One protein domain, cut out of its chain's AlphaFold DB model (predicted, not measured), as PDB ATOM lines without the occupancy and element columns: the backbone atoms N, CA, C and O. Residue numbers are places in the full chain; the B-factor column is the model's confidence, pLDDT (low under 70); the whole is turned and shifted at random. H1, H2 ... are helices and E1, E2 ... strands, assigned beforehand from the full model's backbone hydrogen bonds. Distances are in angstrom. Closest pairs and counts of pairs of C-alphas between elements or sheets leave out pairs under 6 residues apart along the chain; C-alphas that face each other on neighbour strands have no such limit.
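This is residues 18 to 216 of the 292 residues of the protein "Hypothetical protein" of Pinguiococcus pyrenoidosus (UniProt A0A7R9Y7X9). Two strongly twisted sheets lie face to face as a sandwich, and H1, the one named helix, covers part of the side of the first sheet that is turned away from the second, running along E11. The strands are wound as a jelly roll, one long hairpin folded over both sheets in four nested antiparallel pairs: E6 with E13, E7 with E12, E8 with E11 and E9 with E10. The printed part has 199 residues, with one named helix and thirteen named strands in the order E1, H1, then E2 to E13; the class is mostly strand, though only 90 residues are in named elements. One sheet, of E1, E2, E5, E6, E8, E11 and E13, is branched, with antiparallel neighbours; the other runs E3, E4, E7, E12, E9, E10, all antiparallel. The whole is compact, with a radius of gyration of the C-alphas of 15.6 A and spans of 46 by 32 by 32 A.

In the branched sheet E13, residues 204 to 211, has three neighbours. E8, residues 131 to 137, lies on one side of it, with N 133 and O 209 2.9 A apart, within hydrogen-bond range. On the other side lie E6, residues 113 to 115, with N 114 and O 205 at 2.9 A, and E2, residues 59 to 61, with N 61 and O 208 at 2.8 A. E5, residues 96 to 98, is the edge strand next to E6, with N 98 and O 113 at 3.0 A; E5 and E6 form a hairpin. Beyond E8 comes E11, residues 176 to 182, with N 134 and O 179 at 2.9 A, then the edge strand E1, residues 18 to 23, with N 19 and O 180 at 2.8 A. H1, residues 42 to 53, is on this sheet at a height of 7.8 A, over E11 and along the strands, at 16 degrees to E11 on the local plane. The closest C-alphas of H1 and E11 are those of Ser 44 and Phe 178, 4.7 A apart. Every O i to N i+4 pair in H1 is within hydrogen-bond range. In the second sheet the edge strand E3, residues 75 to 80, forms a hairpin with E4, residues 85 to 91; N 77 and O 88 are 2.8 A apart. E7, residues 120 to 129, follows, with N 89 and O 124 at 2.8 A; it bends by 100 degrees at residue 126. Next are E12, residues 188 to 195, with N 123 and O 191 at 2.9 A, and E9, residues 146 to 151, with N 149 and O 192 at 2.9 A. E10, residues 161 to 164, is the other edge strand and forms a hairpin with E9; N 148 and O 163 are 2.9 A apart. The facing parts of the two sheets are 9.9 A centre to centre, their best planes 19 degrees apart.

E1 begins at C-alpha 18, (-23.380, -37.649, 3.247), and H1 begins at C-alpha 42, (-30.008, -54.225, 2.845). From first to last C-alpha H1 measures 16.2 A, E13 21.3 A, E11 and E12 20.6 A each, E8 20.4 A, E7 20.3 A and E4 19.6 A. E13 ends at C-alpha 211, (-28.556, -36.102, 16.539).

The two C-alphas farthest apart are those of Asn 31 and Thr 83, 47.6 A. The printed part has no cut. The long links are E1 to H1, E2 to E3, E5 to E6 and E10 to E11. The mean pLDDT of the printed part is 92.8, and residues 29 to 33 are under 70.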
ATOM      1  N   VAL A  18     -22.105 -37.197   3.813       93.06
ATOM      2  CA  VAL A  18     -23.380 -37.649   3.247       93.06
ATOM      3  C   VAL A  18     -23.359 -39.163   3.135       93.06
ATOM      4  O   VAL A  18     -22.426 -39.728   2.569       93.06
ATOM      5  N   PHE A  19     -24.425 -39.775   3.632       95.44
ATOM      6  CA  PHE A  19     -24.670 -41.207   3.643       95.44
ATOM      7  C   PHE A  19     -25.841 -41.481   2.715       95.44
ATOM      8  O   PHE A  19     -26.898 -40.862   2.856       95.44
ATOM      9  N   PHE A  20     -25.654 -42.341   1.722       97.44
ATOM     10  CA  PHE A  20     -26.708 -42.627   0.755       97.44
ATOM     11  C   PHE A  20     -26.579 -44.021   0.154       97.44
ATOM     12  O   PHE A  20     -25.556 -44.373  -0.433       97.44
ATOM     13  N   ALA A  21     -27.674 -44.770   0.222       96.81
ATOM     14  CA  ALA A  21     -27.840 -46.014  -0.501       96.81
ATOM     15  C   ALA A  21     -29.309 -46.208  -0.862       96.81
ATOM     16  O   ALA A  21     -30.199 -45.807  -0.116       96.81
ATOM     17  N   GLU A  22     -29.544 -46.831  -2.010       97.50
ATOM     18  CA  GLU A  22     -30.869 -47.118  -2.546       97.50
ATOM     19  C   GLU A  22     -30.990 -48.618  -2.809       97.50
ATOM     20  O   GLU A  22     -30.074 -49.239  -3.355       97.50
ATOM     21  N   ASP A  23     -32.140 -49.177  -2.455       97.38
ATOM     22  CA  ASP A  23     -32.617 -50.501  -2.823       97.38
ATOM     23  C   ASP A  23     -33.749 -50.333  -3.852       97.38
ATOM     24  O   ASP A  23     -34.915 -50.133  -3.485       97.38
ATOM     25  N   PRO A  24     -33.431 -50.394  -5.160       93.56
ATOM     26  CA  PRO A  24     -34.439 -50.303  -6.204       93.56
ATOM     27  C   PRO A  24     -35.408 -51.479  -6.108       93.56
ATOM     28  O   PRO A  24     -34.972 -52.619  -5.943       93.56
ATOM     29  N   ASN A  25     -36.705 -51.230  -6.288       90.88
ATOM     30  CA  ASN A  25     -37.695 -52.300  -6.355       90.88
ATOM     31  C   ASN A  25     -37.702 -52.944  -7.752       90.88
ATOM     32  O   ASN A  25     -38.232 -52.341  -8.684       90.88
ATOM     33  N   PRO A  26     -37.156 -54.162  -7.944       83.94
ATOM     34  CA  PRO A  26     -37.065 -54.767  -9.272       83.94
ATOM     35  C   PRO A  26     -38.427 -55.209  -9.823       83.94
ATOM     36  O   PRO A  26     -38.571 -55.361 -11.036       83.94
ATOM     37  N   ASP A  27     -39.401 -55.421  -8.937       80.62
ATOM     38  CA  ASP A  27     -40.743 -55.904  -9.261       80.62
ATOM     39  C   ASP A  27     -41.785 -54.774  -9.248       80.62
ATOM     40  O   ASP A  27     -42.961 -55.020  -9.520       80.62
ATOM     41  N   GLY A  28     -41.359 -53.539  -8.956       74.19
ATOM     42  CA  GLY A  28     -42.240 -52.382  -8.872       74.19
ATOM     43  C   GLY A  28     -42.932 -52.105 -10.201       74.19
ATOM     44  O   GLY A  28     -42.303 -52.050 -11.262       74.19
ATOM     45  N   ALA A  29     -44.250 -51.927 -10.160       68.94
ATOM     46  CA  ALA A  29     -45.003 -51.559 -11.350       68.94
ATOM     47  C   ALA A  29     -44.671 -50.127 -11.819       68.94
ATOM     48  O   ALA A  29     -44.409 -49.236 -11.014       68.94
ATOM     49  N   ASP A  30     -44.793 -49.867 -13.127       65.56
ATOM     50  CA  ASP A  30     -44.719 -48.509 -13.700       65.56
ATOM     51  C   ASP A  30     -45.963 -47.645 -13.392       65.56
ATOM     52  O   ASP A  30     -46.050 -46.486 -13.801       65.56
ATOM     53  N   ASN A  31     -46.969 -48.226 -12.725       58.44
ATOM     54  CA  ASN A  31     -48.340 -47.721 -12.717       58.44
ATOM     55  C   ASN A  31     -48.849 -47.240 -11.352       58.44
ATOM     56  O   ASN A  31     -50.069 -47.171 -11.169       58.44
ATOM     57  N   GLN A  32     -47.953 -46.856 -10.433       63.47
ATOM     58  CA  GLN A  32     -48.289 -46.163  -9.176       63.47
ATOM     59  C   GLN A  32     -49.361 -46.877  -8.334       63.47
ATOM     60  O   GLN A  32     -50.118 -46.223  -7.631       63.47
ATOM     61  N   ASN A  33     -49.512 -48.201  -8.432       69.69
ATOM     62  CA  ASN A  33     -50.428 -48.986  -7.593       69.69
ATOM     63  C   ASN A  33     -49.693 -50.153  -6.934       69.69
ATOM     64  O   ASN A  33     -50.297 -51.193  -6.665       69.69
ATOM     65  N   GLU A  34     -48.386 -50.003  -6.712       80.69
ATOM     66  CA  GLU A  34     -47.631 -51.007  -5.980       80.69
ATOM     67  C   GLU A  34     -48.195 -51.123  -4.558       80.69
ATOM     68  O   GLU A  34     -48.479 -50.123  -3.894       80.69
ATOM     69  N   VAL A  35     -48.439 -52.357  -4.126       84.38
ATOM     70  CA  VAL A  35     -49.032 -52.663  -2.812       84.38
ATOM     71  C   VAL A  35     -48.199 -53.673  -2.028       84.38
ATOM     72  O   VAL A  35     -48.606 -54.117  -0.954       84.38
ATOM     73  N   THR A  36     -47.047 -54.063  -2.570       87.88
ATOM     74  CA  THR A  36     -46.133 -55.024  -1.969       87.88
ATOM     75  C   THR A  36     -44.883 -54.280  -1.514       87.88
ATOM     76  O   THR A  36     -44.104 -53.838  -2.356       87.88
ATOM     77  N   PRO A  37     -44.662 -54.139  -0.197       91.81
ATOM     78  CA  PRO A  37     -43.416 -53.589   0.311       91.81
ATOM     79  C   PRO A  37     -42.221 -54.458  -0.079       91.81
ATOM     80  O   PRO A  37     -42.345 -55.689  -0.144       91.81
ATOM     81  N   LEU A  38     -41.050 -53.843  -0.266       92.69
ATOM     82  CA  LEU A  38     -39.805 -54.599  -0.309       92.69
ATOM     83  C   LEU A  38     -39.630 -55.383   0.991       92.69
ATOM     84  O   LEU A  38     -39.815 -54.863   2.088       92.69
ATOM     85  N   LEU A  39     -39.252 -56.655   0.860       90.38
ATOM     86  CA  LEU A  39     -39.066 -57.538   2.010       90.38
ATOM     87  C   LEU A  39     -37.877 -57.114   2.890       90.38
ATOM     88  O   LEU A  39     -37.857 -57.419   4.080       90.38
ATOM     89  N   SER A  40     -36.879 -56.463   2.293       93.25
ATOM     90  CA  SER A  40     -35.661 -55.979   2.950       93.25
ATOM     91  C   SER A  40     -35.012 -54.878   2.113       93.25
ATOM     92  O   SER A  40     -35.083 -54.960   0.884       93.25
ATOM     93  N   ALA A  41     -34.313 -53.943   2.756       96.75
ATOM     94  CA  ALA A  41     -33.554 -52.870   2.110       96.75
ATOM     95  C   ALA A  41     -32.073 -52.900   2.555       96.75
ATOM     96  O   ALA A  41     -31.604 -51.984   3.226       96.75
ATOM     97  N   PRO A  42     -31.325 -53.983   2.255       97.12
ATOM     98  CA  PRO A  42     -30.008 -54.225   2.845       97.12
ATOM     99  C   PRO A  42     -28.952 -53.169   2.494       97.12
ATOM    100  O   PRO A  42     -28.006 -53.005   3.262       97.12
ATOM    101  N   LEU A  43     -29.060 -52.484   1.349       96.50
ATOM    102  CA  LEU A  43     -28.125 -51.410   1.008       96.50
ATOM    103  C   LEU A  43     -28.409 -50.170   1.860       96.50
ATOM    104  O   LEU A  43     -27.487 -49.613   2.452       96.50
ATOM    105  N   SER A  44     -29.681 -49.790   1.963       98.12
ATOM    106  CA  SER A  44     -30.166 -48.685   2.790       98.12
ATOM    107  C   SER A  44     -29.875 -48.929   4.273       98.12
ATOM    108  O   SER A  44     -29.383 -48.035   4.955       98.12
ATOM    109  N   ASP A  45     -30.101 -50.151   4.758       97.62
ATOM    110  CA  ASP A  45     -29.848 -50.547   6.146       97.62
ATOM    111  C   ASP A  45     -28.354 -50.495   6.488       97.62
ATOM    112  O   ASP A  45     -27.979 -49.940   7.518       97.62
ATOM    113  N   ALA A  46     -27.481 -50.987   5.602       91.50
ATOM    114  CA  ALA A  46     -26.034 -50.907   5.809       91.50
ATOM    115  C   ALA A  46     -25.521 -49.458   5.849       91.50
ATOM    116  O   ALA A  46     -24.529 -49.160   6.516       91.50
ATOM    117  N   GLU A  47     -26.172 -48.553   5.119       94.88
ATOM    118  CA  GLU A  47     -25.810 -47.139   5.096       94.88
ATOM    119  C   GLU A  47     -26.364 -46.377   6.308       94.88
ATOM    120  O   GLU A  47     -25.676 -45.524   6.868       94.88
ATOM    121  N   ARG A  48     -27.565 -46.741   6.778       97.06
ATOM    122  CA  ARG A  48     -28.097 -46.302   8.074       97.06
ATOM    123  C   ARG A  48     -27.159 -46.704   9.208       97.06
ATOM    124  O   ARG A  48     -26.845 -45.866  10.046       97.06
ATOM    125  N   GLU A  49     -26.691 -47.951   9.227       92.75
ATOM    126  CA  GLU A  49     -25.734 -48.434  10.231       92.75
ATOM    127  C   GLU A  49     -24.424 -47.633  10.196       92.75
ATOM    128  O   GLU A  49     -23.908 -47.257  11.248       92.75
ATOM    129  N   ALA A  50     -23.910 -47.310   9.004       85.25
ATOM    130  CA  ALA A  50     -22.727 -46.460   8.859       85.25
ATOM    131  C   ALA A  50     -22.968 -45.042   9.410       85.25
ATOM    132  O   ALA A  50     -22.144 -44.529  10.164       85.25
ATOM    133  N   PHE A  51     -24.115 -44.435   9.104       92.62
ATOM    134  CA  PHE A  51     -24.506 -43.132   9.644       92.62
ATOM    135  C   PHE A  51     -24.646 -43.152  11.176       92.62
ATOM    136  O   PHE A  51     -24.094 -42.297  11.866       92.62
ATOM    137  N   GLU A  52     -25.350 -44.143  11.724       92.75
ATOM    138  CA  GLU A  52     -25.566 -44.289  13.167       92.75
ATOM    139  C   GLU A  52     -24.284 -44.640  13.927       92.75
ATOM    140  O   GLU A  52     -24.181 -44.319  15.109       92.75
ATOM    141  N   SER A  53     -23.281 -45.233  13.270       86.62
ATOM    142  CA  SER A  53     -21.980 -45.510  13.895       86.62
ATOM    143  C   SER A  53     -21.250 -44.241  14.357       86.62
ATOM    144  O   SER A  53     -20.457 -44.297  15.297       86.62
ATOM    145  N   LEU A  54     -21.574 -43.090  13.756       86.81
ATOM    146  CA  LEU A  54     -21.062 -41.781  14.151       86.81
ATOM    147  C   LEU A  54     -21.892 -41.119  15.257       86.81
ATOM    148  O   LEU A  54     -21.584 -40.001  15.659       86.81
ATOM    149  N   ILE A  55     -22.966 -41.749  15.741       90.31
ATOM    150  CA  ILE A  55     -23.938 -41.121  16.639       90.31
ATOM    151  C   ILE A  55     -24.039 -41.916  17.940       90.31
ATOM    152  O   ILE A  55     -24.383 -43.093  17.975       90.31
ATOM    153  N   GLN A  56     -23.806 -41.245  19.063       90.12
ATOM    154  CA  GLN A  56     -24.025 -41.809  20.389       90.12
ATOM    155  C   GLN A  56     -25.515 -41.789  20.730       90.12
ATOM    156  O   GLN A  56     -26.114 -40.721  20.882       90.12
ATOM    157  N   ASN A  57     -26.085 -42.978  20.942       88.25
ATOM    158  CA  ASN A  57     -27.501 -43.181  21.260       88.25
ATOM    159  C   ASN A  57     -28.427 -42.496  20.231       88.25
ATOM    160  O   ASN A  57     -29.134 -41.556  20.597       88.25
ATOM    161  N   PRO A  58     -28.403 -42.915  18.951       90.62
ATOM    162  CA  PRO A  58     -29.294 -42.351  17.947       90.62
ATOM    163  C   PRO A  58     -30.750 -42.617  18.342       90.62
ATOM    164  O   PRO A  58     -31.106 -43.732  18.729       90.62
ATOM    165  N   GLU A  59     -31.599 -41.598  18.232       93.50
ATOM    166  CA  GLU A  59     -33.045 -41.757  18.368       93.50
ATOM    167  C   GLU A  59     -33.716 -41.717  16.999       93.50
ATOM    168  O   GLU A  59     -33.296 -40.980  16.110       93.50
ATOM    169  N   THR A  60     -34.764 -42.519  16.831       97.06
ATOM    170  CA  THR A  60     -35.523 -42.633  15.584       97.06
ATOM    171  C   THR A  60     -36.993 -42.349  15.854       97.06
ATOM    172  O   THR A  60     -37.598 -42.993  16.707       97.06
ATOM    173  N   GLU A  61     -37.574 -41.427  15.095       97.75
ATOM    174  CA  GLU A  61     -39.021 -41.235  15.001       97.75
ATOM    175  C   GLU A  61     -39.584 -42.140  13.897       97.75
ATOM    176  O   GLU A  61     -39.194 -42.009  12.733       97.75
ATOM    177  N   THR A  62     -40.498 -43.043  14.262       97.38
ATOM    178  CA  THR A  62     -41.176 -43.991  13.348       97.38
ATOM    179  C   THR A  62     -42.635 -43.611  13.087       97.38
ATOM    180  O   THR A  62     -43.376 -44.329  12.433       97.38
ATOM    181  N   PHE A  63     -43.098 -42.500  13.659       98.12
ATOM    182  CA  PHE A  63     -44.481 -42.034  13.652       98.12
ATOM    183  C   PHE A  63     -45.491 -42.978  14.324       98.12
ATOM    184  O   PHE A  63     -46.696 -42.776  14.194       98.12
ATOM    185  N   ASP A  64     -45.051 -43.976  15.094       96.88
ATOM    186  CA  ASP A  64     -45.959 -44.899  15.789       96.88
ATOM    187  C   ASP A  64     -46.394 -44.431  17.178       96.88
ATOM    188  O   ASP A  64     -47.455 -44.828  17.676       96.88
ATOM    189  N   ASP A  65     -45.606 -43.558  17.798       93.50
ATOM    190  CA  ASP A  65     -45.805 -43.144  19.179       93.50
ATOM    191  C   ASP A  65     -46.554 -41.812  19.262       93.50
ATOM    192  O   ASP A  65     -45.989 -40.722  19.303       93.50
ATOM    193  N   GLY A  66     -47.883 -41.903  19.346       93.31
ATOM    194  CA  GLY A  66     -48.747 -40.743  19.587       93.31
ATOM    195  C   GLY A  66     -49.323 -40.088  18.330       93.31
ATOM    196  O   GLY A  66     -50.084 -39.125  18.465       93.31
ATOM    197  N   PHE A  67     -49.049 -40.639  17.147       97.38
ATOM    198  CA  PHE A  67     -49.705 -40.250  15.900       97.38
ATOM    199  C   PHE A  67     -50.856 -41.187  15.525       97.38
ATOM    200  O   PHE A  67     -51.006 -42.298  16.040       97.38
ATOM    201  N   VAL A  68     -51.714 -40.701  14.631       97.19
ATOM    202  CA  VAL A  68     -52.855 -41.443  14.091       97.19
ATOM    203  C   VAL A  68     -52.978 -41.221  12.588       97.19
ATOM    204  O   VAL A  68     -52.597 -40.165  12.079       97.19
ATOM    205  N   ASP A  69     -53.576 -42.190  11.894       97.75
ATOM    206  CA  ASP A  69     -53.890 -42.079  10.468       97.75
ATOM    207  C   ASP A  69     -54.652 -40.778  10.143       97.75
ATOM    208  O   ASP A  69     -55.560 -40.346  10.866       97.75
ATOM    209  N   GLY A  70     -54.252 -40.134   9.050       97.00
ATOM    210  CA  GLY A  70     -54.798 -38.872   8.570       97.00
ATOM    211  C   GLY A  70     -54.336 -37.626   9.330       97.00
ATOM    212  O   GLY A  70     -54.814 -36.531   9.015       97.00
ATOM    213  N   GLN A  71     -53.431 -37.737  10.313       98.00
ATOM    214  CA  GLN A  71     -52.981 -36.580  11.088       98.00
ATOM    215  C   GLN A  71     -52.233 -35.547  10.228       98.00
ATOM    216  O   GLN A  71     -51.246 -35.833   9.557       98.00
ATOM    217  N   THR A  72     -52.751 -34.323  10.311       97.25
ATOM    218  CA  THR A  72     -52.275 -33.026   9.811       97.25
ATOM    219  C   THR A  72     -50.912 -32.525  10.290       97.25
ATOM    220  O   THR A  72     -50.727 -32.507  11.501       97.25
ATOM    221  N   THR A  73     -50.049 -31.935   9.450       96.25
ATOM    222  CA  THR A  73     -49.070 -30.944   9.950       96.25
ATOM    223  C   THR A  73     -49.782 -29.729  10.587       96.25
ATOM    224  O   THR A  73     -50.855 -29.353  10.093       96.25
ATOM    225  N   PRO A  74     -49.192 -29.045  11.587       97.44
ATOM    226  CA  PRO A  74     -47.865 -29.303  12.144       97.44
ATOM    227  C   PRO A  74     -47.806 -30.593  12.972       97.44
ATOM    228  O   PRO A  74     -48.733 -30.889  13.723       97.44
ATOM    229  N   LEU A  75     -46.722 -31.355  12.808       98.06
ATOM    230  CA  LEU A  75     -46.431 -32.545  13.614       98.06
ATOM    231  C   LEU A  75     -45.296 -32.211  14.576       98.06
ATOM    232  O   LEU A  75     -44.247 -31.753  14.134       98.06
ATOM    233  N   GLU A  76     -45.513 -32.430  15.869       98.00
ATOM    234  CA  GLU A  76     -44.508 -32.195  16.907       98.00
ATOM    235  C   GLU A  76     -43.803 -33.509  17.232       98.00
ATOM    236  O   GLU A  76     -44.458 -34.473  17.623       98.00
ATOM    237  N   LEU A  77     -42.481 -33.527  17.087       97.88
ATOM    238  CA  LEU A  77     -41.611 -34.661  17.382       97.88
ATOM    239  C   LEU A  77     -40.721 -34.325  18.578       97.88
ATOM    240  O   LEU A  77     -40.491 -33.153  18.906       97.88
ATOM    241  N   THR A  78     -40.193 -35.348  19.240       97.19
ATOM    242  CA  THR A  78     -39.281 -35.179  20.374       97.19
ATOM    243  C   THR A  78     -38.145 -36.185  20.290       97.19
ATOM    244  O   THR A  78     -38.407 -37.371  20.151       97.19
ATOM    245  N   PHE A  79     -36.914 -35.703  20.445       96.69
ATOM    246  CA  PHE A  79     -35.696 -36.512  20.473       96.69
ATOM    247  C   PHE A  79     -34.922 -36.227  21.766       96.69
ATOM    248  O   PHE A  79     -34.820 -35.073  22.193       96.69
ATOM    249  N   GLN A  80     -34.383 -37.250  22.419       94.50
ATOM    250  CA  GLN A  80     -33.448 -37.112  23.528       94.50
ATOM    251  C   GLN A  80     -32.020 -37.068  22.999       94.50
ATOM    252  O   GLN A  80     -31.511 -38.020  22.412       94.50
ATOM    253  N   CYS A  81     -31.354 -35.961  23.292       89.50
ATOM    254  CA  CYS A  81     -29.911 -35.859  23.204       89.50
ATOM    255  C   CYS A  81     -29.278 -36.145  24.575       89.50
ATOM    256  O   CYS A  81     -29.966 -36.331  25.583       89.50
ATOM    257  N   LEU A  82     -27.943 -36.160  24.643       85.88
ATOM    258  CA  LEU A  82     -27.220 -36.485  25.882       85.88
ATOM    259  C   LEU A  82     -27.473 -35.479  27.018       85.88
ATOM    260  O   LEU A  82     -27.442 -35.848  28.194       85.88
ATOM    261  N   THR A  83     -27.681 -34.207  26.677       85.31
ATOM    262  CA  THR A  83     -27.765 -33.092  27.634       85.31
ATOM    263  C   THR A  83     -29.132 -32.415  27.661       85.31
ATOM    264  O   THR A  83     -29.460 -31.756  28.652       85.31
ATOM    265  N   GLU A  84     -29.939 -32.579  26.612       89.25
ATOM    266  CA  GLU A  84     -31.235 -31.925  26.474       89.25
ATOM    267  C   GLU A  84     -32.224 -32.721  25.619       89.25
ATOM    268  O   GLU A  84     -31.873 -33.667  24.920       89.25
ATOM    269  N   THR A  85     -33.488 -32.310  25.681       95.56
ATOM    270  CA  THR A  85     -34.539 -32.806  24.796       95.56
ATOM    271  C   THR A  85     -34.720 -31.826  23.638       95.56
ATOM    272  O   THR A  85     -35.083 -30.664  23.855       95.56
ATOM    273  N   VAL A  86     -34.547 -32.310  22.413       96.31
ATOM    274  CA  VAL A  86     -34.826 -31.575  21.179       96.31
ATOM    275  C   VAL A  86     -36.290 -31.743  20.813       96.31
ATOM    276  O   VAL A  86     -36.841 -32.842  20.836       96.31
ATOM    277  N   LYS A  87     -36.928 -30.639  20.442       97.81
ATOM    278  CA  LYS A  87     -38.249 -30.625  19.821       97.81
ATOM    279  C   LYS A  87     -38.084 -30.289  18.357       97.81
ATOM    280  O   LYS A  87     -37.442 -29.287  18.034       97.81
ATOM    281  N   ALA A  88     -38.702 -31.093  17.507       98.31
ATOM    282  CA  ALA A  88     -38.792 -30.812  16.089       98.31
ATOM    283  C   ALA A  88     -40.253 -30.593  15.694       98.31
ATOM    284  O   ALA A  88     -41.146 -31.231  16.244       98.31
ATOM    285  N   THR A  89     -40.497 -29.725  14.721       98.56
ATOM    286  CA  THR A  89     -41.835 -29.499  14.177       98.56
ATOM    287  C   THR A  89     -41.797 -29.681  12.668       98.56
ATOM    288  O   THR A  89     -41.106 -28.932  11.976       98.56
ATOM    289  N   ILE A  90     -42.551 -30.653  12.148       98.25
ATOM    290  CA  ILE A  90     -42.780 -30.805  10.707       98.25
ATOM    291  C   ILE A  90     -43.898 -29.853  10.287       98.25
ATOM    292  O   ILE A  90     -45.007 -29.908  10.818       98.25
ATOM    293  N   THR A  91     -43.636 -29.017   9.289       97.00
ATOM    294  CA  THR A  91     -44.598 -28.096   8.670       97.00
ATOM    295  C   THR A  91     -44.572 -28.237   7.148       97.00
ATOM    296  O   THR A  91     -43.575 -28.671   6.582       97.00
ATOM    297  N   GLY A  92     -45.659 -27.878   6.468       90.69
ATOM    298  CA  GLY A  92     -45.776 -27.974   5.006       90.69
ATOM    299  C   GLY A  92     -47.178 -28.410   4.594       90.69
ATOM    300  O   GLY A  92     -47.849 -29.129   5.325       90.69
ATOM    301  N   GLU A  93     -47.677 -27.954   3.447       87.75
ATOM    302  CA  GLU A  93     -49.064 -28.238   3.065       87.75
ATOM    303  C   GLU A  93     -49.266 -29.678   2.561       87.75
ATOM    304  O   GLU A  93     -48.493 -30.222   1.785       87.75
ATOM    305  N   GLY A  94     -50.373 -30.312   2.950       85.88
ATOM    306  CA  GLY A  94     -50.824 -31.570   2.342       85.88
ATOM    307  C   GLY A  94     -50.091 -32.844   2.779       85.88
ATOM    308  O   GLY A  94     -50.542 -33.929   2.394       85.88
ATOM    309  N   GLY A  95     -49.031 -32.731   3.582       93.62
ATOM    310  CA  GLY A  95     -48.411 -33.864   4.268       93.62
ATOM    311  C   GLY A  95     -49.299 -34.406   5.392       93.62
ATOM    312  O   GLY A  95     -50.013 -33.639   6.047       93.62
ATOM    313  N   ARG A  96     -49.293 -35.727   5.593       96.44
ATOM    314  CA  ARG A  96     -50.080 -36.383   6.647       96.44
ATOM    315  C   ARG A  96     -49.510 -37.739   7.046       96.44
ATOM    316  O   ARG A  96     -48.836 -38.370   6.239       96.44
ATOM    317  N   ILE A  97     -49.842 -38.185   8.249       98.19
ATOM    318  CA  ILE A  97     -49.567 -39.549   8.710       98.19
ATOM    319  C   ILE A  97     -50.504 -40.535   8.012       98.19
ATOM    320  O   ILE A  97     -51.701 -40.255   7.936       98.19
ATOM    321  N   GLU A  98     -49.975 -41.649   7.509       97.31
ATOM    322  CA  GLU A  98     -50.740 -42.736   6.871       97.31
ATOM    323  C   GLU A  98     -50.267 -44.104   7.379       97.31
ATOM    324  O   GLU A  98     -49.132 -44.232   7.833       97.31
ATOM    325  N   ASP A  99     -51.138 -45.114   7.305       95.31
ATOM    326  CA  ASP A  99     -50.839 -46.506   7.679       95.31
ATOM    327  C   ASP A  99     -51.109 -47.537   6.577       95.31
ATOM    328  O   ASP A  99     -51.057 -48.747   6.819       95.31
ATOM    329  N   ASP A 100     -51.445 -47.076   5.374       91.56
ATOM    330  CA  ASP A 100     -51.770 -47.946   4.260       91.56
ATOM    331  C   ASP A 100     -50.582 -48.154   3.324       91.56
ATOM    332  O   ASP A 100     -49.753 -47.280   3.100       91.56
ATOM    333  N   VAL A 101     -50.519 -49.351   2.744       91.81
ATOM    334  CA  VAL A 101     -49.582 -49.651   1.665       91.81
ATOM    335  C   VAL A 101     -50.308 -49.405   0.355       91.81
ATOM    336  O   VAL A 101     -51.156 -50.203  -0.060       91.81
ATOM    337  N   LYS A 102     -50.015 -48.271  -0.273       89.69
ATOM    338  CA  LYS A 102     -50.628 -47.892  -1.543       89.69
ATOM    339  C   LYS A 102     -49.655 -47.131  -2.414       89.69
ATOM    340  O   LYS A 102     -48.892 -46.293  -1.943       89.69
ATOM    341  N   ASN A 103     -49.779 -47.361  -3.711       88.44
ATOM    342  CA  ASN A 103     -49.031 -46.648  -4.731       88.44
ATOM    343  C   ASN A 103     -47.512 -46.705  -4.532       88.44
ATOM    344  O   ASN A 103     -46.858 -45.764  -4.919       88.44
ATOM    345  N   GLY A 104     -46.981 -47.762  -3.915       90.81
ATOM    346  CA  GLY A 104     -45.563 -47.913  -3.582       90.81
ATOM    347  C   GLY A 104     -45.144 -47.295  -2.251       90.81
ATOM    348  O   GLY A 104     -44.108 -47.679  -1.726       90.81
ATOM    349  N   GLN A 105     -45.949 -46.415  -1.654       93.62
ATOM    350  CA  GLN A 105     -45.688 -45.872  -0.320       93.62
ATOM    351  C   GLN A 105     -46.002 -46.915   0.763       93.62
ATOM    352  O   GLN A 105     -47.071 -47.531   0.741       93.62
ATOM    353  N   TYR A 106     -45.089 -47.088   1.721       95.62
ATOM    354  CA  TYR A 106     -45.260 -47.940   2.903       95.62
ATOM    355  C   TYR A 106     -44.303 -47.526   4.034       95.62
ATOM    356  O   TYR A 106     -43.283 -46.892   3.749       95.62
ATOM    357  N   PRO A 107     -44.601 -47.886   5.299       96.81
ATOM    358  CA  PRO A 107     -43.684 -47.666   6.416       96.81
ATOM    359  C   PRO A 107     -42.475 -48.609   6.339       96.81
ATOM    360  O   PRO A 107     -42.612 -49.785   5.989       96.81
ATOM    361  N   ILE A 108     -41.294 -48.106   6.693       96.62
ATOM    362  CA  ILE A 108     -40.070 -48.904   6.836       96.62
ATOM    363  C   ILE A 108     -40.078 -49.659   8.154       96.62
ATOM    364  O   ILE A 108     -39.611 -50.799   8.222       96.62
ATOM    365  N   SER A 109     -40.611 -49.047   9.210       94.56
ATOM    366  CA  SER A 109     -40.807 -49.728  10.480       94.56
ATOM    367  C   SER A 109     -42.168 -49.410  11.083       94.56
ATOM    368  O   SER A 109     -42.834 -48.459  10.701       94.56
ATOM    369  N   GLY A 110     -42.624 -50.281  11.984       94.56
ATOM    370  CA  GLY A 110     -43.914 -50.103  12.638       94.56
ATOM    371  C   GLY A 110     -45.097 -50.071  11.669       94.56
ATOM    372  O   GLY A 110     -45.241 -50.963  10.828       94.56
ATOM    373  N   ARG A 111     -46.013 -49.123  11.873       95.75
ATOM    374  CA  ARG A 111     -47.295 -49.030  11.162       95.75
ATOM    375  C   ARG A 111     -47.446 -47.734  10.381       95.75
ATOM    376  O   ARG A 111     -48.114 -47.759   9.348       95.75
ATOM    377  N   TYR A 112     -46.935 -46.628  10.896       98.12
ATOM    378  CA  TYR A 112     -47.195 -45.312  10.334       98.12
ATOM    379  C   TYR A 112     -45.982 -44.751   9.603       98.12
ATOM    380  O   TYR A 112     -44.851 -45.121   9.863       98.12
ATOM    381  N   TYR A 113     -46.236 -43.834   8.677       98.12
ATOM    382  CA  TYR A 113     -45.207 -43.031   8.028       98.12
ATOM    383  C   TYR A 113     -45.761 -41.644   7.698       98.12
ATOM    384  O   TYR A 113     -46.978 -41.440   7.616       98.12
ATOM    385  N   PHE A 114     -44.881 -40.673   7.459       97.88
ATOM    386  CA  PHE A 114     -45.286 -39.360   6.971       97.88
ATOM    387  C   PHE A 114     -45.344 -39.348   5.442       97.88
ATOM    388  O   PHE A 114     -44.330 -39.360   4.746       97.88
ATOM    389  N   ARG A 115     -46.550 -39.289   4.881       95.50
ATOM    390  CA  ARG A 115     -46.753 -39.165   3.437       95.50
ATOM    391  C   ARG A 115     -46.638 -37.713   3.000       95.50
ATOM    392  O   ARG A 115     -47.406 -36.855   3.447       95.50
ATOM    393  N   THR A 116     -45.774 -37.456   2.027       91.31
ATOM    394  CA  THR A 116     -45.585 -36.117   1.451       91.31
ATOM    395  C   THR A 116     -46.675 -35.764   0.423       91.31
ATOM    396  O   THR A 116     -47.445 -36.615  -0.029       91.31
ATOM    397  N   ARG A 117     -46.856 -34.481   0.081       83.12
ATOM    398  CA  ARG A 117     -47.791 -34.090  -1.001       83.12
ATOM    399  C   ARG A 117     -47.524 -32.714  -1.603       83.12
ATOM    400  O   ARG A 117     -47.895 -32.490  -2.753       83.12
ATOM    401  N   SER A 118     -46.944 -31.796  -0.844       80.06
ATOM    402  CA  SER A 118     -46.493 -30.490  -1.325       80.06
ATOM    403  C   SER A 118     -45.232 -30.585  -2.185       80.06
ATOM    404  O   SER A 118     -44.634 -31.647  -2.356       80.06
ATOM    405  N   ASP A 119     -44.838 -29.440  -2.736       81.31
ATOM    406  CA  ASP A 119     -43.498 -29.204  -3.271       81.31
ATOM    407  C   ASP A 119     -42.423 -29.208  -2.191       81.31
ATOM    408  O   ASP A 119     -41.301 -29.639  -2.457       81.31
ATOM    409  N   THR A 120     -42.775 -28.744  -0.991       92.56
ATOM    410  CA  THR A 120     -41.861 -28.619   0.136       92.56
ATOM    411  C   THR A 120     -42.503 -28.960   1.473       92.56
ATOM    412  O   THR A 120     -43.684 -28.689   1.712       92.56
ATOM    413  N   PHE A 121     -41.710 -29.522   2.376       96.62
ATOM    414  CA  PHE A 121     -42.004 -29.513   3.805       96.62
ATOM    415  C   PHE A 121     -40.722 -29.189   4.570       96.62
ATOM    416  O   PHE A 121     -39.615 -29.405   4.074       96.62
ATOM    417  N   THR A 122     -40.869 -28.647   5.770       97.75
ATOM    418  CA  THR A 122     -39.755 -28.187   6.594       97.75
ATOM    419  C   THR A 122     -39.856 -28.805   7.969       97.75
ATOM    420  O   THR A 122     -40.929 -28.812   8.572       97.75
ATOM    421  N   VAL A 123     -38.721 -29.266   8.481       98.50
ATOM    422  CA  VAL A 123     -38.560 -29.640   9.881       98.50
ATOM    423  C   VAL A 123     -37.721 -28.567  10.558       98.50
ATOM    424  O   VAL A 123     -36.604 -28.290  10.124       98.50
ATOM    425  N   THR A 124     -38.270 -27.937  11.595       98.69
ATOM    426  CA  THR A 124     -37.551 -26.959  12.423       98.69
ATOM    427  C   THR A 124     -37.264 -27.533  13.795       98.69
ATOM    428  O   THR A 124     -38.138 -28.177  14.368       98.69
ATOM    429  N   PHE A 125     -36.103 -27.220  14.352       98.38
ATOM    430  CA  PHE A 125     -35.670 -27.627  15.681       98.38
ATOM    431  C   PHE A 125     -35.642 -26.426  16.630       98.38
ATOM    432  O   PHE A 125     -35.421 -25.286  16.214       98.38
ATOM    433  N   ASN A 126     -35.873 -26.668  17.919       97.19
ATOM    434  CA  ASN A 126     -35.763 -25.637  18.959       97.19
ATOM    435  C   ASN A 126     -34.313 -25.347  19.395       97.19
ATOM    436  O   ASN A 126     -34.082 -24.360  20.092       97.19
ATOM    437  N   THR A 127     -33.376 -26.217  19.025       95.75
ATOM    438  CA  THR A 127     -31.932 -26.133  19.275       95.75
ATOM    439  C   THR A 127     -31.195 -26.652  18.041       95.75
ATOM    440  O   THR A 127     -31.813 -27.275  17.173       95.75
ATOM    441  N   SER A 128     -29.902 -26.360  17.922       96.12
ATOM    442  CA  SER A 128     -29.112 -26.817  16.777       96.12
ATOM    443  C   SER A 128     -28.871 -28.323  16.837       96.12
ATOM    444  O   SER A 128     -28.528 -28.863  17.885       96.12
ATOM    445  N   VAL A 129     -28.991 -28.980  15.690       97.00
ATOM    446  CA  VAL A 129     -28.649 -30.390  15.480       97.00
ATOM    447  C   VAL A 129     -27.460 -30.479  14.525       97.00
ATOM    448  O   VAL A 129     -27.232 -29.559  13.737       97.00
ATOM    449  N   ALA A 130     -26.684 -31.555  14.608       95.75
ATOM    450  CA  ALA A 130     -25.522 -31.777  13.741       95.75
ATOM    451  C   ALA A 130     -25.773 -32.856  12.688       95.75
ATOM    452  O   ALA A 130     -25.108 -32.865  11.656       95.75
ATOM    453  N   ALA A 131     -26.738 -33.749  12.919       96.88
ATOM    454  CA  ALA A 131     -27.055 -34.791  11.960       96.88
ATOM    455  C   ALA A 131     -28.547 -35.066  11.848       96.88
ATOM    456  O   ALA A 131     -29.294 -34.983  12.828       96.88
ATOM    457  N   VAL A 132     -28.955 -35.440  10.638       98.31
ATOM    458  CA  VAL A 132     -30.271 -36.016  10.367       98.31
ATOM    459  C   VAL A 132     -30.153 -37.177   9.389       98.31
ATOM    460  O   VAL A 132     -29.355 -37.122   8.455       98.31
ATOM    461  N   GLY A 133     -30.972 -38.204   9.585       98.62
ATOM    462  CA  GLY A 133     -31.101 -39.342   8.681       98.62
ATOM    463  C   GLY A 133     -32.562 -39.724   8.496       98.62
ATOM    464  O   GLY A 133     -33.383 -39.425   9.352       98.62
ATOM    465  N   PHE A 134     -32.922 -40.325   7.371       98.75
ATOM    466  CA  PHE A 134     -34.288 -40.781   7.119       98.75
ATOM    467  C   PHE A 134     -34.326 -41.812   6.004       98.75
ATOM    468  O   PHE A 134     -33.432 -41.876   5.155       98.75
ATOM    469  N   TYR A 135     -35.418 -42.566   5.969       98.69
ATOM    470  CA  TYR A 135     -35.778 -43.356   4.809       98.69
ATOM    471  C   TYR A 135     -36.815 -42.629   3.962       98.69
ATOM    472  O   TYR A 135     -37.728 -41.975   4.479       98.69
ATOM    473  N   ALA A 136     -36.687 -42.784   2.650       97.50
ATOM    474  CA  ALA A 136     -37.729 -42.434   1.702       97.50
ATOM    475  C   ALA A 136     -38.116 -43.661   0.879       97.50
ATOM    476  O   ALA A 136     -37.253 -44.423   0.440       97.50
ATOM    477  N   VAL A 137     -39.414 -43.821   0.650       95.56
ATOM    478  CA  VAL A 137     -39.965 -44.886  -0.191       95.56
ATOM    479  C   VAL A 137     -40.825 -44.276  -1.275       95.56
ATOM    480  O   VAL A 137     -41.637 -43.401  -0.971       95.56
ATOM    481  N   ASP A 138     -40.687 -44.793  -2.497       92.75
ATOM    482  CA  ASP A 138     -41.518 -44.421  -3.645       92.75
ATOM    483  C   ASP A 138     -41.321 -42.953  -4.045       92.75
ATOM    484  O   ASP A 138     -42.220 -42.122  -3.975       92.75
ATOM    485  N   ILE A 139     -40.080 -42.627  -4.416       90.62
ATOM    486  CA  ILE A 139     -39.715 -41.333  -4.991       90.62
ATOM    487  C   ILE A 139     -38.940 -41.524  -6.292       90.62
ATOM    488  O   ILE A 139     -38.058 -42.374  -6.392       90.62
ATOM    489  N   GLY A 140     -39.239 -40.693  -7.285       85.31
ATOM    490  CA  GLY A 140     -38.540 -40.659  -8.567       85.31
ATOM    491  C   GLY A 140     -39.218 -41.466  -9.669       85.31
ATOM    492  O   GLY A 140     -38.835 -41.321 -10.834       85.31
ATOM    493  N   ASP A 141     -40.254 -42.240  -9.358       75.44
ATOM    494  CA  ASP A 141     -41.040 -43.032 -10.312       75.44
ATOM    495  C   ASP A 141     -41.849 -42.163 -11.289       75.44
ATOM    496  O   ASP A 141     -42.099 -42.548 -12.436       75.44
ATOM    497  N   VAL A 142     -42.151 -40.919 -10.905       82.31
ATOM    498  CA  VAL A 142     -42.714 -39.892 -11.793       82.31
ATOM    499  C   VAL A 142     -41.774 -38.695 -11.984       82.31
ATOM    500  O   VAL A 142     -42.204 -37.569 -12.271       82.31
ATOM    501  N   ARG A 143     -40.465 -38.987 -11.969       84.81
ATOM    502  CA  ARG A 143     -39.340 -38.085 -12.290       84.81
ATOM    503  C   ARG A 143     -39.128 -36.950 -11.284       84.81
ATOM    504  O   ARG A 143     -38.526 -35.929 -11.632       84.81
ATOM    505  N   GLY A 144     -39.650 -37.096 -10.074       88.81
ATOM    506  CA  GLY A 144     -39.316 -36.251  -8.940       88.81
ATOM    507  C   GLY A 144     -37.862 -36.431  -8.550       88.81
ATOM    508  O   GLY A 144     -37.307 -37.515  -8.646       88.81
ATOM    509  N   GLN A 145     -37.238 -35.337  -8.150       93.62
ATOM    510  CA  GLN A 145     -35.879 -35.301  -7.642       93.62
ATOM    511  C   GLN A 145     -35.948 -34.645  -6.274       93.62
ATOM    512  O   GLN A 145     -36.353 -33.480  -6.173       93.62
ATOM    513  N   LEU A 146     -35.564 -35.393  -5.245       95.88
ATOM    514  CA  LEU A 146     -35.505 -34.901  -3.883       95.88
ATOM    515  C   LEU A 146     -34.215 -34.106  -3.668       95.88
ATOM    516  O   LEU A 146     -33.128 -34.479  -4.121       95.88
ATOM    517  N   SER A 147     -34.351 -32.992  -2.965       96.06
ATOM    518  CA  SER A 147     -33.242 -32.187  -2.463       96.06
ATOM    519  C   SER A 147     -33.557 -31.707  -1.057       96.06
ATOM    520  O   SER A 147     -34.729 -31.518  -0.721       96.06
ATOM    521  N   ILE A 148     -32.518 -31.461  -0.270       97.50
ATOM    522  CA  ILE A 148     -32.632 -30.847   1.049       97.50
ATOM    523  C   ILE A 148     -31.850 -29.540   1.110       97.50
ATOM    524  O   ILE A 148     -30.843 -29.358   0.429       97.50
ATOM    525  N   ASN A 149     -32.323 -28.623   1.942       97.81
ATOM    526  CA  ASN A 149     -31.678 -27.349   2.229       97.81
ATOM    527  C   ASN A 149     -31.518 -27.196   3.739       97.81
ATOM    528  O   ASN A 149     -32.510 -27.328   4.456       97.81
ATOM    529  N   LEU A 150     -30.303 -26.906   4.202       98.00
ATOM    530  CA  LEU A 150     -29.972 -26.745   5.619       98.00
ATOM    531  C   LEU A 150     -29.858 -25.263   5.988       98.00
ATOM    532  O   LEU A 150     -29.269 -24.467   5.250       98.00
ATOM    533  N   PHE A 151     -30.412 -24.896   7.143       98.25
ATOM    534  CA  PHE A 151     -30.482 -23.517   7.629       98.25
ATOM    535  C   PHE A 151     -29.925 -23.419   9.050       98.25
ATOM    536  O   PHE A 151     -30.298 -24.202   9.926       98.25
ATOM    537  N   ALA A 152     -29.049 -22.440   9.293       97.31
ATOM    538  CA  ALA A 152     -28.375 -22.291  10.583       97.31
ATOM    539  C   ALA A 152     -29.382 -21.969  11.703       97.31
ATOM    540  O   ALA A 152     -29.279 -22.493  12.812       97.31
ATOM    541  N   THR A 153     -30.395 -21.155  11.396       97.12
ATOM    542  CA  THR A 153     -31.543 -20.890  12.274       97.12
ATOM    543  C   THR A 153     -32.867 -21.245  11.596       97.12
ATOM    544  O   THR A 153     -32.997 -21.173  10.376       97.12
ATOM    545  N   SER A 154     -33.900 -21.544  12.389       94.06
ATOM    546  CA  SER A 154     -35.262 -21.800  11.885       94.06
ATOM    547  C   SER A 154     -35.940 -20.578  11.248       94.06
ATOM    548  O   SER A 154     -37.008 -20.702  10.650       94.06
ATOM    549  N   THR A 155     -35.330 -19.395  11.364       94.88
ATOM    550  CA  THR A 155     -35.832 -18.136  10.792       94.88
ATOM    551  C   THR A 155     -35.039 -17.649   9.582       94.88
ATOM    552  O   THR A 155     -35.396 -16.622   8.996       94.88
ATOM    553  N   ASP A 156     -33.966 -18.349   9.209       95.25
ATOM    554  CA  ASP A 156     -33.138 -17.956   8.076       95.25
ATOM    555  C   ASP A 156     -33.898 -18.133   6.760       95.25
ATOM    556  O   ASP A 156     -34.650 -19.082   6.555       95.25
ATOM    557  N   THR A 157     -33.678 -17.207   5.829       92.81
ATOM    558  CA  THR A 157     -34.290 -17.242   4.492       92.81
ATOM    559  C   THR A 157     -33.363 -17.816   3.424       92.81
ATOM    560  O   THR A 157     -33.800 -18.050   2.298       92.81
ATOM    561  N   GLY A 158     -32.088 -18.033   3.756       94.25
ATOM    562  CA  GLY A 158     -31.080 -18.599   2.870       94.25
ATOM    563  C   GLY A 158     -30.457 -19.836   3.495       94.25
ATOM    564  O   GLY A 158     -29.982 -19.778   4.625       94.25
ATOM    565  N   ALA A 159     -30.458 -20.935   2.746       95.75
ATOM    566  CA  ALA A 159     -29.755 -22.144   3.139       95.75
ATOM    567  C   ALA A 159     -28.242 -21.928   3.026       95.75
ATOM    568  O   ALA A 159     -27.778 -21.300   2.069       95.75
ATOM    569  N   PHE A 160     -27.476 -22.442   3.987       94.75
ATOM    570  CA  PHE A 160     -26.013 -22.448   3.887       94.75
ATOM    571  C   PHE A 160     -25.508 -23.670   3.113       94.75
ATOM    572  O   PHE A 160     -24.410 -23.631   2.564       94.75
ATOM    573  N   ASN A 161     -26.324 -24.725   3.038       93.50
ATOM    574  CA  ASN A 161     -26.026 -25.935   2.292       93.50
ATOM    575  C   ASN A 161     -27.283 -26.446   1.572       93.50
ATOM    576  O   ASN A 161     -28.392 -26.381   2.106       93.50
ATOM    577  N   SER A 162     -27.098 -26.953   0.357       95.50
ATOM    578  CA  SER A 162     -28.152 -27.491  -0.501       95.50
ATOM    579  C   SER A 162     -27.660 -28.795  -1.108       95.50
ATOM    580  O   SER A 162     -26.709 -28.794  -1.891       95.50
ATOM    581  N   ILE A 163     -28.315 -29.903  -0.772       95.62
ATOM    582  CA  ILE A 163     -27.885 -31.245  -1.162       95.62
ATOM    583  C   ILE A 163     -28.934 -31.845  -2.092       95.62
ATOM    584  O   ILE A 163     -30.116 -31.940  -1.757       95.62
ATOM    585  N   LEU A 164     -28.492 -32.251  -3.281       95.81
ATOM    586  CA  LEU A 164     -29.282 -33.059  -4.201       95.81
ATOM    587  C   LEU A 164     -29.123 -34.531  -3.811       95.81
ATOM    588  O   LEU A 164     -27.995 -35.015  -3.747       95.81
ATOM    589  N   ILE A 165     -30.223 -35.238  -3.558       96.06
ATOM    590  CA  ILE A 165     -30.164 -36.639  -3.126       96.06
ATOM    591  C   ILE A 165     -30.048 -37.536  -4.357       96.06
ATOM    592  O   ILE A 165     -30.895 -37.487  -5.241       96.06
ATOM    593  N   GLY A 166     -28.999 -38.353  -4.426       93.75
ATOM    594  CA  GLY A 166     -28.614 -39.120  -5.617       93.75
ATOM    595  C   GLY A 166     -29.494 -40.325  -5.971       93.75
ATOM    596  O   GLY A 166     -28.983 -41.256  -6.587       93.75
ATOM    597  N   HIS A 167     -30.769 -40.330  -5.582       93.75
ATOM    598  CA  HIS A 167     -31.688 -41.424  -5.878       93.75
ATOM    599  C   HIS A 167     -32.011 -41.538  -7.367       93.75
ATOM    600  O   HIS A 167     -31.886 -40.581  -8.142       93.75
ATOM    601  N   THR A 168     -32.436 -42.731  -7.765       93.56
ATOM    602  CA  THR A 168     -32.773 -43.024  -9.150       93.56
ATOM    603  C   THR A 168     -33.951 -42.161  -9.611       93.56
ATOM    604  O   THR A 168     -34.981 -42.043  -8.948       93.56
ATOM    605  N   ILE A 169     -33.795 -41.547 -10.785       91.56
ATOM    606  CA  ILE A 169     -34.865 -40.846 -11.502       91.56
ATOM    607  C   ILE A 169     -35.454 -41.812 -12.522       91.56
ATOM    608  O   ILE A 169     -34.700 -42.465 -13.239       91.56
ATOM    609  N   GLU A 170     -36.783 -41.861 -12.621       87.38
ATOM    610  CA  GLU A 170     -37.523 -42.942 -13.295       87.38
ATOM    611  C   GLU A 170     -37.326 -44.299 -12.594       87.38
ATOM    612  O   GLU A 170     -37.218 -45.338 -13.246       87.38
ATOM    613  N   ALA A 171     -37.263 -44.282 -11.258       85.50
ATOM    614  CA  ALA A 171     -37.260 -45.493 -10.446       85.50
ATOM    615  C   ALA A 171     -38.567 -46.288 -10.627       85.50
ATOM    616  O   ALA A 171     -39.591 -45.755 -11.050       85.50
ATOM    617  N   LEU A 172     -38.549 -47.577 -10.299       88.19
ATOM    618  CA  LEU A 172     -39.790 -48.342 -10.180       88.19
ATOM    619  C   LEU A 172     -40.459 -48.034  -8.833       88.19
ATOM    620  O   LEU A 172     -39.773 -47.758  -7.842       88.19
ATOM    621  N   SER A 173     -41.792 -48.093  -8.803       89.25
ATOM    622  CA  SER A 173     -42.588 -47.764  -7.615       89.25
ATOM    623  C   SER A 173     -42.219 -48.654  -6.421       89.25
ATOM    624  O   SER A 173     -41.933 -49.845  -6.573       89.25
ATOM    625  N   GLY A 174     -42.196 -48.067  -5.225       92.06
ATOM    626  CA  GLY A 174     -41.810 -48.747  -3.985       92.06
ATOM    627  C   GLY A 174     -40.306 -48.988  -3.803       92.06
ATOM    628  O   GLY A 174     -39.926 -49.782  -2.950       92.06
ATOM    629  N   SER A 175     -39.440 -48.338  -4.588       93.94
ATOM    630  CA  SER A 175     -37.997 -48.312  -4.293       93.94
ATOM    631  C   SER A 175     -37.734 -47.581  -2.972       93.94
ATOM    632  O   SER A 175     -38.450 -46.634  -2.640       93.94
ATOM    633  N   VAL A 176     -36.718 -48.017  -2.230       96.88
ATOM    634  CA  VAL A 176     -36.364 -47.483  -0.905       96.88
ATOM    635  C   VAL A 176     -34.975 -46.876  -0.971       96.88
ATOM    636  O   VAL A 176     -34.094 -47.448  -1.600       96.88
ATOM    637  N   PHE A 177     -34.741 -45.768  -0.279       98.19
ATOM    638  CA  PHE A 177     -33.383 -45.360   0.057       98.19
ATOM    639  C   PHE A 177     -33.276 -44.897   1.501       98.19
ATOM    640  O   PHE A 177     -34.245 -44.401   2.083       98.19
ATOM    641  N   PHE A 178     -32.060 -44.986   2.032       98.75
ATOM    642  CA  PHE A 178     -31.635 -44.235   3.202       98.75
ATOM    643  C   PHE A 178     -30.804 -43.024   2.771       98.75
ATOM    644  O   PHE A 178     -29.966 -43.112   1.870       98.75
ATOM    645  N   PHE A 179     -31.037 -41.891   3.427       98.75
ATOM    646  CA  PHE A 179     -30.185 -40.716   3.326       98.75
ATOM    647  C   PHE A 179     -29.837 -40.211   4.724       98.75
ATOM    648  O   PHE A 179     -30.725 -40.041   5.559       98.75
ATOM    649  N   GLY A 180     -28.566 -39.891   4.944       98.19
ATOM    650  CA  GLY A 180     -28.069 -39.237   6.147       98.19
ATOM    651  C   GLY A 180     -27.125 -38.090   5.815       98.19
ATOM    652  O   GLY A 180     -26.417 -38.114   4.808       98.19
ATOM    653  N   VAL A 181     -27.101 -37.076   6.674       96.88
ATOM    654  CA  VAL A 181     -26.110 -36.000   6.630       96.88
ATOM    655  C   VAL A 181     -25.611 -35.687   8.033       96.88
ATOM    656  O   VAL A 181     -26.416 -35.563   8.956       96.88
ATOM    657  N   VAL A 182     -24.294 -35.544   8.173       94.56
ATOM    658  CA  VAL A 182     -23.605 -35.076   9.382       94.56
ATOM    659  C   VAL A 182     -22.796 -33.828   9.015       94.56
ATOM    660  O   VAL A 182     -21.994 -33.861   8.082       94.56
ATOM    661  N   ASP A 183     -23.013 -32.722   9.724       93.06
ATOM    662  CA  ASP A 183     -22.284 -31.459   9.552       93.06
ATOM    663  C   ASP A 183     -21.936 -30.876  10.934       93.06
ATOM    664  O   ASP A 183     -22.692 -30.103  11.526       93.06
ATOM    665  N   GLU A 184     -20.797 -31.309  11.478       86.56
ATOM    666  CA  GLU A 184     -20.303 -30.880  12.796       86.56
ATOM    667  C   GLU A 184     -19.829 -29.424  12.801       86.56
ATOM    668  O   GLU A 184     -19.983 -28.715  13.798       86.56
ATOM    669  N   ASP A 185     -19.285 -28.966  11.672       86.75
ATOM    670  CA  ASP A 185     -18.774 -27.606  11.514       86.75
ATOM    671  C   ASP A 185     -19.913 -26.582  11.402       86.75
ATOM    672  O   ASP A 185     -19.754 -25.424  11.805       86.75
ATOM    673  N   ASN A 186     -21.070 -26.993  10.866       92.75
ATOM    674  CA  ASN A 186     -22.226 -26.126  10.645       92.75
ATOM    675  C   ASN A 186     -23.536 -26.753  11.169       92.75
ATOM    676  O   ASN A 186     -24.420 -27.098  10.377       92.75
ATOM    677  N   PRO A 187     -23.732 -26.829  12.502       95.25
ATOM    678  CA  PRO A 187     -24.998 -27.266  13.081       95.25
ATOM    679  C   PRO A 187     -26.175 -26.399  12.614       95.25
ATOM    680  O   PRO A 187     -26.062 -25.177  12.470       95.25
ATOM    681  N   PHE A 188     -27.338 -27.017  12.431       97.88
ATOM    682  CA  PHE A 188     -28.508 -26.401  11.805       97.88
ATOM    683  C   PHE A 188     -29.768 -26.527  12.664       97.88
ATOM    684  O   PHE A 188     -29.897 -27.422  13.489       97.88
ATOM    685  N   GLN A 189     -30.720 -25.611  12.476       98.38
ATOM    686  CA  GLN A 189     -32.013 -25.606  13.181       98.38
ATOM    687  C   GLN A 189     -33.204 -25.777  12.238       98.38
ATOM    688  O   GLN A 189     -34.345 -25.820  12.696       98.38
ATOM    689  N   ALA A 190     -32.977 -25.866  10.930       98.56
ATOM    690  CA  ALA A 190     -34.024 -26.281  10.015       98.56
ATOM    691  C   ALA A 190     -33.474 -27.020   8.800       98.56
ATOM    692  O   ALA A 190     -32.377 -26.739   8.312       98.56
ATOM    693  N   ILE A 191     -34.301 -27.933   8.304       98.50
ATOM    694  CA  ILE A 191     -34.115 -28.645   7.049       98.50
ATOM    695  C   ILE A 191     -35.400 -28.532   6.230       98.50
ATOM    696  O   ILE A 191     -36.491 -28.834   6.714       98.50
ATOM    697  N   THR A 192     -35.274 -28.082   4.985       98.00
ATOM    698  CA  THR A 192     -36.384 -28.059   4.027       98.00
ATOM    699  C   THR A 192     -36.155 -29.118   2.971       98.00
ATOM    700  O   THR A 192     -35.133 -29.097   2.286       98.00
ATOM    701  N   PHE A 193     -37.134 -29.998   2.816       97.19
ATOM    702  CA  PHE A 193     -37.199 -31.020   1.787       97.19
ATOM    703  C   PHE A 193     -37.973 -30.466   0.599       97.19
ATOM    704  O   PHE A 193     -39.067 -29.934   0.783       97.19
ATOM    705  N   SER A 194     -37.427 -30.612  -0.606       95.25
ATOM    706  CA  SER A 194     -38.049 -30.139  -1.844       95.25
ATOM    707  C   SER A 194     -38.075 -31.237  -2.896       95.25
ATOM    708  O   SER A 194     -37.053 -31.881  -3.134       95.25
ATOM    709  N   ASN A 195     -39.209 -31.390  -3.578       93.75
ATOM    710  CA  ASN A 195     -39.393 -32.348  -4.665       93.75
ATOM    711  C   ASN A 195     -39.716 -31.637  -5.990       93.75
ATOM    712  O   ASN A 195     -40.725 -30.937  -6.111       93.75
ATOM    713  N   SER A 196     -38.893 -31.863  -7.018       92.94
ATOM    714  CA  SER A 196     -39.068 -31.258  -8.349       92.94
ATOM    715  C   SER A 196     -40.365 -31.663  -9.079       92.94
ATOM    716  O   SER A 196     -40.802 -30.954  -9.991       92.94
ATOM    717  N   ALA A 197     -41.013 -32.763  -8.676       87.19
ATOM    718  CA  ALA A 197     -42.294 -33.236  -9.206       87.19
ATOM    719  C   ALA A 197     -43.417 -33.233  -8.149       87.19
ATOM    720  O   ALA A 197     -44.304 -34.090  -8.167       87.19
ATOM    721  N   ALA A 198     -43.396 -32.222  -7.277       75.75
ATOM    722  CA  ALA A 198     -44.421 -31.850  -6.304       75.75
ATOM    723  C   ALA A 198     -45.864 -32.272  -6.647       75.75
ATOM    724  O   ALA A 198     -46.384 -31.971  -7.729       75.75
ATOM    725  N   GLY A 199     -46.538 -32.929  -5.698       78.62
ATOM    726  CA  GLY A 199     -47.941 -33.344  -5.820       78.62
ATOM    727  C   GLY A 199     -48.219 -34.436  -6.855       78.62
ATOM    728  O   GLY A 199     -49.380 -34.828  -7.007       78.62
ATOM    729  N   ARG A 200     -47.186 -34.921  -7.553       84.69
ATOM    730  CA  ARG A 200     -47.247 -36.079  -8.450       84.69
ATOM    731  C   ARG A 200     -46.403 -37.217  -7.904       84.69
ATOM    732  O   ARG A 200     -46.934 -38.302  -7.740       84.69
ATOM    733  N   ASP A 201     -45.141 -36.926  -7.612       86.88
ATOM    734  CA  ASP A 201     -44.189 -37.872  -7.035       86.88
ATOM    735  C   ASP A 201     -44.303 -37.771  -5.519       86.88
ATOM    736  O   ASP A 201     -43.955 -36.743  -4.935       86.88
ATOM    737  N   VAL A 202     -44.954 -38.744  -4.900       90.56
ATOM    738  CA  VAL A 202     -45.273 -38.696  -3.480       90.56
ATOM    739  C   VAL A 202     -44.601 -39.854  -2.797       90.56
ATOM    740  O   VAL A 202     -44.944 -40.990  -3.066       90.56
ATOM    741  N   PHE A 203     -43.785 -39.531  -1.807       94.06
ATOM    742  CA  PHE A 203     -43.016 -40.524  -1.088       94.06
ATOM    743  C   PHE A 203     -43.459 -40.668   0.364       94.06
ATOM    744  O   PHE A 203     -44.011 -39.729   0.964       94.06
ATOM    745  N   ALA A 204     -43.204 -41.853   0.913       96.56
ATOM    746  CA  ALA A 204     -43.266 -42.124   2.340       96.56
ATOM    747  C   ALA A 204     -41.946 -41.704   2.991       96.56
ATOM    748  O   ALA A 204     -40.885 -42.156   2.569       96.56
ATOM    749  N   PHE A 205     -42.016 -40.833   3.991       98.19
ATOM    750  CA  PHE A 205     -40.901 -40.430   4.839       98.19
ATOM    751  C   PHE A 205     -41.040 -41.132   6.186       98.19
ATOM    752  O   PHE A 205     -42.085 -41.009   6.833       98.19
ATOM    753  N   ASP A 206     -40.012 -41.862   6.597       98.19
ATOM    754  CA  ASP A 206     -40.059 -42.681   7.806       98.19
ATOM    755  C   ASP A 206     -38.672 -42.835   8.446       98.19
ATOM    756  O   ASP A 206     -37.653 -42.498   7.834       98.19
ATOM    757  N   ASN A 207     -38.642 -43.343   9.678       98.25
ATOM    758  CA  ASN A 207     -37.442 -43.574  10.475       98.25
ATOM    759  C   ASN A 207     -36.535 -42.337  10.515       98.25
ATOM    760  O   ASN A 207     -35.361 -42.394  10.143       98.25
ATOM    761  N   PHE A 208     -37.095 -41.202  10.935       98.56
ATOM    762  CA  PHE A 208     -36.363 -39.946  10.999       98.56
ATOM    763  C   PHE A 208     -35.437 -39.933  12.212       98.56
ATOM    764  O   PHE A 208     -35.885 -39.968  13.355       98.56
ATOM    765  N   ILE A 209     -34.139 -39.885  11.951       98.50
ATOM    766  CA  ILE A 209     -33.071 -39.857  12.943       98.50
ATOM    767  C   ILE A 209     -32.577 -38.424  13.078       98.50
ATOM    768  O   ILE A 209     -32.365 -37.735  12.079       98.50
ATOM    769  N   VAL A 210     -32.363 -37.986  14.314       97.75
ATOM    770  CA  VAL A 210     -31.822 -36.665  14.645       97.75
ATOM    771  C   VAL A 210     -30.734 -36.841  15.694       97.75
ATOM    772  O   VAL A 210     -30.929 -37.579  16.659       97.75
ATOM    773  N   ALA A 211     -29.610 -36.143  15.530       95.88
ATOM    774  CA  ALA A 211     -28.556 -36.102  16.539       95.88
ATOM    775  C   ALA A 211     -28.084 -34.676  16.825       95.88
ATOM    776  O   ALA A 211     -27.847 -33.871  15.915       95.88
ATOM    777  N   CYS A 212     -27.911 -34.377  18.110       95.12
ATOM    778  CA  CYS A 212     -27.270 -33.154  18.573       95.12
ATOM    779  C   CYS A 212     -25.753 -33.176  18.325       95.12
ATOM    780  O   CYS A 212     -25.168 -34.260  18.240       95.12
ATOM    781  N   PRO A 213     -25.091 -32.004  18.283       92.56
ATOM    782  CA  PRO A 213     -23.637 -31.920  18.146       92.56
ATOM    783  C   PRO A 213     -22.869 -32.787  19.150       92.56
ATOM    784  O   PRO A 213     -21.904 -33.444  18.783       92.56
ATOM    785  N   GLU A 214     -23.319 -32.869  20.404       89.38
ATOM    786  CA  GLU A 214     -22.634 -33.643  21.447       89.38
ATOM    787  C   GLU A 214     -22.769 -35.163  21.276       89.38
ATOM    788  O   GLU A 214     -22.061 -35.918  21.943       89.38
ATOM    789  N   GLN A 215     -23.699 -35.620  20.436       91.38
ATOM    790  CA  GLN A 215     -23.859 -37.037  20.122       91.38
ATOM    791  C   GLN A 215     -22.921 -37.491  19.016       91.38
ATOM    792  O   GLN A 215     -22.716 -38.697  18.901       91.38
ATOM    793  N   ILE A 216     -22.357 -36.581  18.219       89.44
ATOM    794  CA  ILE A 216     -21.451 -36.990  17.153       89.44
ATOM    795  C   ILE A 216     -20.169 -37.531  17.790       89.44
ATOM    796  O   ILE A 216     -19.493 -36.867  18.578       89.44
TER     797      ILE A 216